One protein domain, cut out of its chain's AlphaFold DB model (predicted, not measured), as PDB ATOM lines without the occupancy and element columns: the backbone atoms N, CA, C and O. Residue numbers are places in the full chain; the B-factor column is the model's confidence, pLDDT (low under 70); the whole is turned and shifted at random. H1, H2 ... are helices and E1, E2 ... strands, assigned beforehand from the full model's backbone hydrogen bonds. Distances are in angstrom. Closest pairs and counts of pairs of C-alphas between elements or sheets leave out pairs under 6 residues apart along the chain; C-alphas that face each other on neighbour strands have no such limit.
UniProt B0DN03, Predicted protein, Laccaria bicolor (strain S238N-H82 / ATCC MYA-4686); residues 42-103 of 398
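What this domain is: This is residues 42 to 103 of the 398 residues of the protein "Predicted protein" of Laccaria bicolor (strain S238N-H82 / ATCC MYA-4686) (UniProt B0DN03). A small sheet built on the long strand E1, with E3 paired along its first residues and short E2 meeting it only at a point near its other end, forms a wall that the single helix H1 grazes with its residues 86 to 91. The short strand E4 comes back past the first residues of H1, and one long link with no named element, residues 54 to 65, joins E2 to E3. The printed part has 62 residues, with one named helix and four named strands in the order E1 E2 E3 H1 E4; the sheet's order is E2 - E1 - E3, with E1 and E3 antiparallel. The class is mixed, helices and strands, with under half of the residues, 30, in named elements. The whole is compact, with a radius of gyration of the C-alphas of 11.3 A and spans of 33 by 25 by 21 A.

How they stand to each other: E1, residues 42 to 48, and E3, residues 66 to 70, are antiparallel neighbours at 138 degrees. The C-alphas of Tyr 43 and Arg 68 face each other at 4.4 A. N 42 and O 69, 2.8 A, and N 67 and O 44, 2.8 A, are within hydrogen-bond range. E2, residues 51 to 53, meets E1 only at a point, where the C-alphas of Ala 52 and Tyr 47 face each other at 4.0 A. H1, residues 80 to 91, only grazes the sheet; its O i to N i+4 pairs are each within hydrogen-bond range. E4, residues 100 to 102, pairs with no named strand and is apart from E1, E2 and E3. The closest C-alphas of H1 and E4 are those of Val 80 and Leu 101, 7.0 A.

Where its parts are: E1 begins at C-alpha 42 (104.232, -164.460, 278.530) and is 20.0 A long. E2 measures 6.8 A, E3 13.6 A, H1 16.1 A and E4 6.7 A. E4 ends at C-alpha 102 (104.380, -173.896, 268.989).

The domain as a whole: The C-alphas of Asp 62 and Pro 77 are the two farthest apart, 33.4 A. The link E2 to E3, 12 residues, is long. The printed part has no cut, and no printed residue is under 70 in pLDDT.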
ATOM      1  N   VAL A  42     104.029-163.561 279.657       84.25
ATOM      2  CA  VAL A  42     104.232-164.460 278.530       84.25
ATOM      3  C   VAL A  42     104.587-163.579 277.350       84.25
ATOM      4  O   VAL A  42     103.971-162.534 277.135       84.25
ATOM      5  N   TYR A  43     105.603-163.980 276.606       86.06
ATOM      6  CA  TYR A  43     105.987-163.285 275.398       86.06
ATOM      7  C   TYR A  43     105.876-164.273 274.260       86.06
ATOM      8  O   TYR A  43     105.930-165.490 274.462       86.06
ATOM      9  N   TYR A  44     105.596-163.729 273.093       88.06
ATOM     10  CA  TYR A  44     105.216-164.519 271.948       88.06
ATOM     11  C   TYR A  44     105.677-163.848 270.666       88.06
ATOM     12  O   TYR A  44     105.929-162.644 270.630       88.06
ATOM     13  N   ARG A  45     105.778-164.643 269.609       90.06
ATOM     14  CA  ARG A  45     106.024-164.177 268.245       90.06
ATOM     15  C   ARG A  45     104.968-164.774 267.330       90.06
ATOM     16  O   ARG A  45     104.570-165.925 267.520       90.06
ATOM     17  N   LEU A  46     104.507-163.973 266.380       91.56
ATOM     18  CA  LEU A  46     103.471-164.356 265.433       91.56
ATOM     19  C   LEU A  46     104.101-164.623 264.069       91.56
ATOM     20  O   LEU A  46     104.994-163.891 263.632       91.56
ATOM     21  N   TYR A  47     103.624-165.660 263.392       91.00
ATOM     22  CA  TYR A  47     104.069-166.005 262.049       91.00
ATOM     23  C   TYR A  47     102.889-166.287 261.139       91.00
ATOM     24  O   TYR A  47     101.864-166.795 261.580       91.00
ATOM     25  N   THR A  48     103.083-166.018 259.857       90.62
ATOM     26  CA  THR A  48     102.286-166.597 258.778       90.62
ATOM     27  C   THR A  48     103.072-167.736 258.133       90.62
ATOM     28  O   THR A  48     104.241-167.964 258.454       90.62
ATOM     29  N   LYS A  49     102.481-168.408 257.137       86.81
ATOM     30  CA  LYS A  49     103.187-169.395 256.296       86.81
ATOM     31  C   LYS A  49     104.452-168.829 255.622       86.81
ATOM     32  O   LYS A  49     105.315-169.592 255.205       86.81
ATOM     33  N   LEU A  50     104.559-167.501 255.498       87.69
ATOM     34  CA  LEU A  50     105.673-166.819 254.832       87.69
ATOM     35  C   LEU A  50     106.752-166.314 255.804       87.69
ATOM     36  O   LEU A  50     107.741-165.733 255.362       87.69
ATOM     37  N   GLY A  51     106.550-166.465 257.113       89.06
ATOM     38  CA  GLY A  51     107.485-166.007 258.140       89.06
ATOM     39  C   GLY A  51     106.857-165.093 259.188       89.06
ATOM     40  O   GLY A  51     105.641-164.906 259.229       89.06
ATOM     41  N   ALA A  52     107.696-164.526 260.053       90.69
ATOM     42  CA  ALA A  52     107.232-163.706 261.171       90.69
ATOM     43  C   ALA A  52     106.581-162.390 260.709       90.69
ATOM     44  O   ALA A  52     106.943-161.828 259.667       90.69
ATOM     45  N   PHE A  53     105.653-161.878 261.515       90.69
ATOM     46  CA  PHE A  53     105.046-160.558 261.334       90.69
ATOM     47  C   PHE A  53     104.956-159.790 262.657       90.69
ATOM     48  O   PHE A  53     105.159-160.351 263.737       90.69
ATOM     49  N   GLU A  54     104.748-158.479 262.555       90.69
ATOM     50  CA  GLU A  54     104.782-157.574 263.703       90.69
ATOM     51  C   GLU A  54     103.569-157.786 264.615       90.69
ATOM     52  O   GLU A  54     102.447-157.962 264.149       90.69
ATOM     53  N   SER A  55     103.808-157.764 265.925       90.81
ATOM     54  CA  SER A  55     102.751-157.798 266.935       90.81
ATOM     55  C   SER A  55     102.210-156.385 267.151       90.81
ATOM     56  O   SER A  55     102.979-155.430 267.287       90.81
ATOM     57  N   ASN A  56     100.889-156.250 267.293       90.19
ATOM     58  CA  ASN A  56     100.248-154.991 267.686       90.19
ATOM     59  C   ASN A  56     100.609-154.584 269.127       90.19
ATOM     60  O   ASN A  56     100.421-153.436 269.527       90.19
ATOM     61  N   HIS A  57     101.152-155.524 269.904       88.62
ATOM     62  CA  HIS A  57     101.562-155.364 271.296       88.62
ATOM     63  C   HIS A  57     103.068-155.602 271.464       88.62
ATOM     64  O   HIS A  57     103.509-156.217 272.444       88.62
ATOM     65  N   ALA A  58     103.849-155.105 270.499       87.19
ATOM     66  CA  ALA A  58     105.304-155.157 270.499       87.19
ATOM     67  C   ALA A  58     105.903-154.665 271.825       87.19
ATOM     68  O   ALA A  58     105.590-153.579 272.320       87.19
ATOM     69  N   LEU A  59     106.803-155.465 272.394       84.25
ATOM     70  CA  LEU A  59     107.519-155.123 273.618       84.25
ATOM     71  C   LEU A  59     108.632-154.102 273.372       84.25
ATOM     72  O   LEU A  59     108.845-153.205 274.186       84.25
ATOM     73  N   TYR A  60     109.365-154.283 272.276       79.81
ATOM     74  CA  TYR A  60     110.553-153.511 271.947       79.81
ATOM     75  C   TYR A  60     110.340-152.748 270.644       79.81
ATOM     76  O   TYR A  60     109.802-153.288 269.681       79.81
ATOM     77  N   HIS A  61     110.816-151.504 270.593       76.00
ATOM     78  CA  HIS A  61     110.824-150.732 269.348       76.00
ATOM     79  C   HIS A  61     111.762-151.345 268.301       76.00
ATOM     80  O   HIS A  61     111.434-151.331 267.118       76.00
ATOM     81  N   ASP A  62     112.878-151.930 268.746       79.75
ATOM     82  CA  ASP A  62     113.870-152.556 267.864       79.75
ATOM     83  C   ASP A  62     113.466-153.967 267.407       79.75
ATOM     84  O   ASP A  62     113.964-154.457 266.397       79.75
ATOM     85  N   ASP A  63     112.554-154.625 268.132       82.00
ATOM     86  CA  ASP A  63     112.008-155.936 267.770       82.00
ATOM     87  C   ASP A  63     110.483-155.936 267.901       82.00
ATOM     88  O   ASP A  63     109.902-156.409 268.885       82.00
ATOM     89  N   ARG A  64     109.831-155.398 266.863       88.31
ATOM     90  CA  ARG A  64     108.366-155.294 266.775       88.31
ATOM     91  C   ARG A  64     107.654-156.636 266.595       88.31
ATOM     92  O   ARG A  64     106.430-156.696 266.609       88.31
ATOM     93  N   PHE A  65     108.400-157.723 266.434       88.75
ATOM     94  CA  PHE A  65     107.852-159.060 266.224       88.75
ATOM     95  C   PHE A  65     107.625-159.819 267.540       88.75
ATOM     96  O   PHE A  65     107.004-160.881 267.527       88.75
ATOM     97  N   ILE A  66     108.126-159.309 268.672       87.50
ATOM     98  CA  ILE A  66     107.907-159.911 269.994       87.50
ATOM     99  C   ILE A  66     106.794-159.160 270.718       87.50
ATOM    100  O   ILE A  66     106.983-158.025 271.159       87.50
ATOM    101  N   GLY A  67     105.655-159.824 270.886       88.44
ATOM    102  CA  GLY A  67     104.542-159.351 271.698       88.44
ATOM    103  C   GLY A  67     104.672-159.775 273.158       88.44
ATOM    104  O   GLY A  67     105.313-160.781 273.475       88.44
ATOM    105  N   ARG A  68     104.053-159.020 274.072       89.12
ATOM    106  CA  ARG A  68     104.030-159.341 275.511       89.12
ATOM    107  C   ARG A  68     102.622-159.246 276.083       89.12
ATOM    108  O   ARG A  68     101.970-158.212 275.978       89.12
ATOM    109  N   ILE A  69     102.212-160.277 276.820       88.19
ATOM    110  CA  ILE A  69     100.931-160.333 277.528       88.19
ATOM    111  C   ILE A  69     101.132-160.779 278.989       88.19
ATOM    112  O   ILE A  69     101.932-161.676 279.268       88.19
ATOM    113  N   PRO A  70     100.447-160.167 279.971       86.56
ATOM    114  CA  PRO A  70     100.461-160.661 281.346       86.56
ATOM    115  C   PRO A  70      99.927-162.099 281.425       86.56
ATOM    116  O   PRO A  70      98.880-162.402 280.861       86.56
ATOM    117  N   SER A  71     100.575-162.975 282.195       83.38
ATOM    118  CA  SER A  71     100.110-164.361 282.380       83.38
ATOM    119  C   SER A  71      98.717-164.439 283.018       83.38
ATOM    120  O   SER A  71      97.956-165.369 282.769       83.38
ATOM    121  N   LYS A  72      98.352-163.415 283.797       83.56
ATOM    122  CA  LYS A  72      97.028-163.257 284.414       83.56
ATOM    123  C   LYS A  72      95.911-162.954 283.410       83.56
ATOM    124  O   LYS A  72      94.748-163.016 283.790       83.56
ATOM    125  N   SER A  73      96.245-162.603 282.167       86.44
ATOM    126  CA  SER A  73      95.256-162.357 281.113       86.44
ATOM    127  C   SER A  73      94.664-163.646 280.547       86.44
ATOM    128  O   SER A  73      93.617-163.601 279.908       86.44
ATOM    129  N   PHE A  74      95.307-164.792 280.778       87.12
ATOM    130  CA  PHE A  74      94.790-166.087 280.351       87.12
ATOM    131  C   PHE A  74      93.828-166.639 281.398       87.12
ATOM    132  O   PHE A  74      94.178-166.751 282.573       87.12
ATOM    133  N   ALA A  75      92.629-167.034 280.976       82.31
ATOM    134  CA  ALA A  75      91.698-167.715 281.864       82.31
ATOM    135  C   ALA A  75      92.237-169.116 282.240       82.31
ATOM    136  O   ALA A  75      92.721-169.844 281.367       82.31
ATOM    137  N   PRO A  76      92.146-169.540 283.516       82.94
ATOM    138  CA  PRO A  76      92.309-170.945 283.877       82.94
ATOM    139  C   PRO A  76      91.360-171.821 283.034       82.94
ATOM    140  O   PRO A  76      90.217-171.414 282.820       82.94
ATOM    141  N   PRO A  77      91.805-172.990 282.529       85.31
ATOM    142  CA  PRO A  77      92.946-173.786 282.988       85.31
ATOM    143  C   PRO A  77      94.274-173.561 282.236       85.31
ATOM    144  O   PRO A  77      95.127-174.446 282.270       85.31
ATOM    145  N   HIS A  78      94.474-172.410 281.578       87.25
ATOM    146  CA  HIS A  78      95.694-172.111 280.806       87.25
ATOM    147  C   HIS A  78      96.010-173.192 279.754       87.25
ATOM    148  O   HIS A  78      97.144-173.660 279.612       87.25
ATOM    149  N   THR A  79      94.972-173.623 279.039       90.44
ATOM    150  CA  THR A  79      95.102-174.547 277.909       90.44
ATOM    151  C   THR A  79      95.558-173.808 276.662       90.44
ATOM    152  O   THR A  79      95.330-172.600 276.537       90.44
ATOM    153  N   VAL A  80      96.151-174.527 275.709       90.25
ATOM    154  CA  VAL A  80      96.537-173.971 274.407       90.25
ATOM    155  C   VAL A  80      95.361-173.254 273.742       90.25
ATOM    156  O   VAL A  80      95.534-172.110 273.335       90.25
ATOM    157  N   ALA A  81      94.152-173.825 273.746       90.88
ATOM    158  CA  ALA A  81      92.958-173.154 273.220       90.88
ATOM    159  C   ALA A  81      92.693-171.790 273.884       90.88
ATOM    160  O   ALA A  81      92.507-170.787 273.197       90.88
ATOM    161  N   SER A  82      92.739-171.723 275.222       90.00
ATOM    162  CA  SER A  82      92.525-170.465 275.959       90.00
ATOM    163  C   SER A  82      93.587-169.407 275.635       90.00
ATOM    164  O   SER A  82      93.298-168.208 275.606       90.00
ATOM    165  N   ILE A  83      94.812-169.853 275.355       89.56
ATOM    166  CA  ILE A  83      95.949-169.003 275.011       89.56
ATOM    167  C   ILE A  83      95.825-168.503 273.574       89.56
ATOM    168  O   ILE A  83      95.912-167.293 273.374       89.56
ATOM    169  N   LYS A  84      95.551-169.391 272.604       91.06
ATOM    170  CA  LYS A  84      95.267-169.025 271.207       91.06
ATOM    171  C   LYS A  84      94.152-167.993 271.152       91.06
ATOM    172  O   LYS A  84      94.340-166.921 270.593       91.06
ATOM    173  N   TRP A  85      93.040-168.260 271.837       90.88
ATOM    174  CA  TRP A  85      91.906-167.344 271.893       90.88
ATOM    175  C   TRP A  85      92.288-165.967 272.443       90.88
ATOM    176  O   TRP A  85      91.941-164.936 271.866       90.88
ATOM    177  N   SER A  86      93.029-165.939 273.553       90.12
ATOM    178  CA  SER A  86      93.452-164.687 274.188       90.12
ATOM    179  C   SER A  86      94.417-163.892 273.308       90.12
ATOM    180  O   SER A  86      94.277-162.677 273.210       90.12
ATOM    181  N   LEU A  87      95.369-164.565 272.655       90.88
ATOM    182  CA  LEU A  87      96.358-163.935 271.781       90.88
ATOM    183  C   LEU A  87      95.742-163.463 270.465       90.88
ATOM    184  O   LEU A  87      95.960-162.318 270.097       90.88
ATOM    185  N   CYS A  88      94.917-164.273 269.802       91.19
ATOM    186  CA  CYS A  88      94.211-163.853 268.590       91.19
ATOM    187  C   CYS A  88      93.315-162.644 268.869       91.19
ATOM    188  O   CYS A  88      93.368-161.660 268.141       91.19
ATOM    189  N   LYS A  89      92.566-162.658 269.979       90.75
ATOM    190  CA  LYS A  89      91.747-161.511 270.386       90.75
ATOM    191  C   LYS A  89      92.585-160.267 270.681       90.75
ATOM    192  O   LYS A  89      92.168-159.168 270.328       90.75
ATOM    193  N   LEU A  90      93.725-160.430 271.355       91.25
ATOM    194  CA  LEU A  90      94.643-159.331 271.649       91.25
ATOM    195  C   LEU A  90      95.215-158.736 270.355       91.25
ATOM    196  O   LEU A  90      95.293-157.524 270.223       91.25
ATOM    197  N   GLU A  91      95.575-159.585 269.401       92.31
ATOM    198  CA  GLU A  91      96.211-159.193 268.144       92.31
ATOM    199  C   GLU A  91      95.221-158.814 267.037       92.31
ATOM    200  O   GLU A  91      95.646-158.387 265.971       92.31
ATOM    201  N   GLY A  92      93.912-158.935 267.278       90.69
ATOM    202  CA  GLY A  92      92.888-158.681 266.262       90.69
ATOM    203  C   GLY A  92      92.856-159.727 265.143       90.69
ATOM    204  O   GLY A  92      92.316-159.449 264.076       90.69
ATOM    205  N   LEU A  93      93.421-160.915 265.376       87.88
ATOM    206  CA  LEU A  93      93.426-162.020 264.422       87.88
ATOM    207  C   LEU A  93      92.075-162.739 264.431       87.88
ATOM    208  O   LEU A  93      91.496-163.003 265.492       87.88
ATOM    209  N   ALA A  94      91.593-163.083 263.240       80.56
ATOM    210  CA  ALA A  94      90.393-163.885 263.071       80.56
ATOM    211  C   ALA A  94      90.669-165.372 263.369       80.56
ATOM    212  O   ALA A  94      91.810-165.823 263.358       80.56
ATOM    213  N   GLU A  95      89.605-166.135 263.632       86.44
ATOM    214  CA  GLU A  95      89.622-167.608 263.633       86.44
ATOM    215  C   GLU A  95      90.715-168.266 264.513       86.44
ATOM    216  O   GLU A  95      91.585-168.987 264.020       86.44
ATOM    217  N   PRO A  96      90.649-168.104 265.846       84.62
ATOM    218  CA  PRO A  96      91.598-168.725 266.781       84.62
ATOM    219  C   PRO A  96      91.656-170.259 266.697       84.62
ATOM    220  O   PRO A  96      92.654-170.857 267.105       84.62
ATOM    221  N   ASP A  97      90.622-170.895 266.147       86.62
ATOM    222  CA  ASP A  97      90.570-172.343 265.926       86.62
ATOM    223  C   ASP A  97      91.539-172.800 264.823       86.62
ATOM    224  O   ASP A  97      92.049-173.918 264.880       86.62
ATOM    225  N   LYS A  98      91.858-171.927 263.856       88.62
ATOM    226  CA  LYS A  98      92.840-172.202 262.792       88.62
ATOM    227  C   LYS A  98      94.274-171.880 263.208       88.62
ATOM    228  O   LYS A  98      95.216-172.331 262.558       88.62
ATOM    229  N   ALA A  99      94.452-171.101 264.275       89.56
ATOM    230  CA  ALA A  99      95.772-170.773 264.786       89.56
ATOM    231  C   ALA A  99      96.464-172.022 265.349       89.56
ATOM    232  O   ALA A  99      95.844-172.898 265.965       89.56
ATOM    233  N   LEU A 100      97.781-172.074 265.169       91.25
ATOM    234  CA  LEU A 100      98.626-173.168 265.632       91.25
ATOM    235  C   LEU A 100      99.618-172.641 266.663       91.25
ATOM    236  O   LEU A 100     100.256-171.614 266.450       91.25
ATOM    237  N   LEU A 101      99.778-173.343 267.785       90.50
ATOM    238  CA  LEU A 101     100.683-172.910 268.848       90.50
ATOM    239  C   LEU A 101     101.904-173.824 268.947       90.50
ATOM    240  O   LEU A 101     101.782-175.028 269.157       90.50
ATOM    241  N   PHE A 102     103.090-173.234 268.860       88.19
ATOM    242  CA  PHE A 102     104.380-173.896 268.989       88.19
ATOM    243  C   PHE A 102     105.087-173.393 270.253       88.19
ATOM    244  O   PHE A 102     105.142-172.202 270.543       88.19
ATOM    245  N   THR A 103     105.653-174.314 271.031       82.62
ATOM    246  CA  THR A 103     106.471-173.983 272.224       82.62
ATOM    247  C   THR A 103     107.971-174.058 271.937       82.62
ATOM    248  O   THR A 103     108.790-173.490 272.654       82.62
TER     249      THR A 103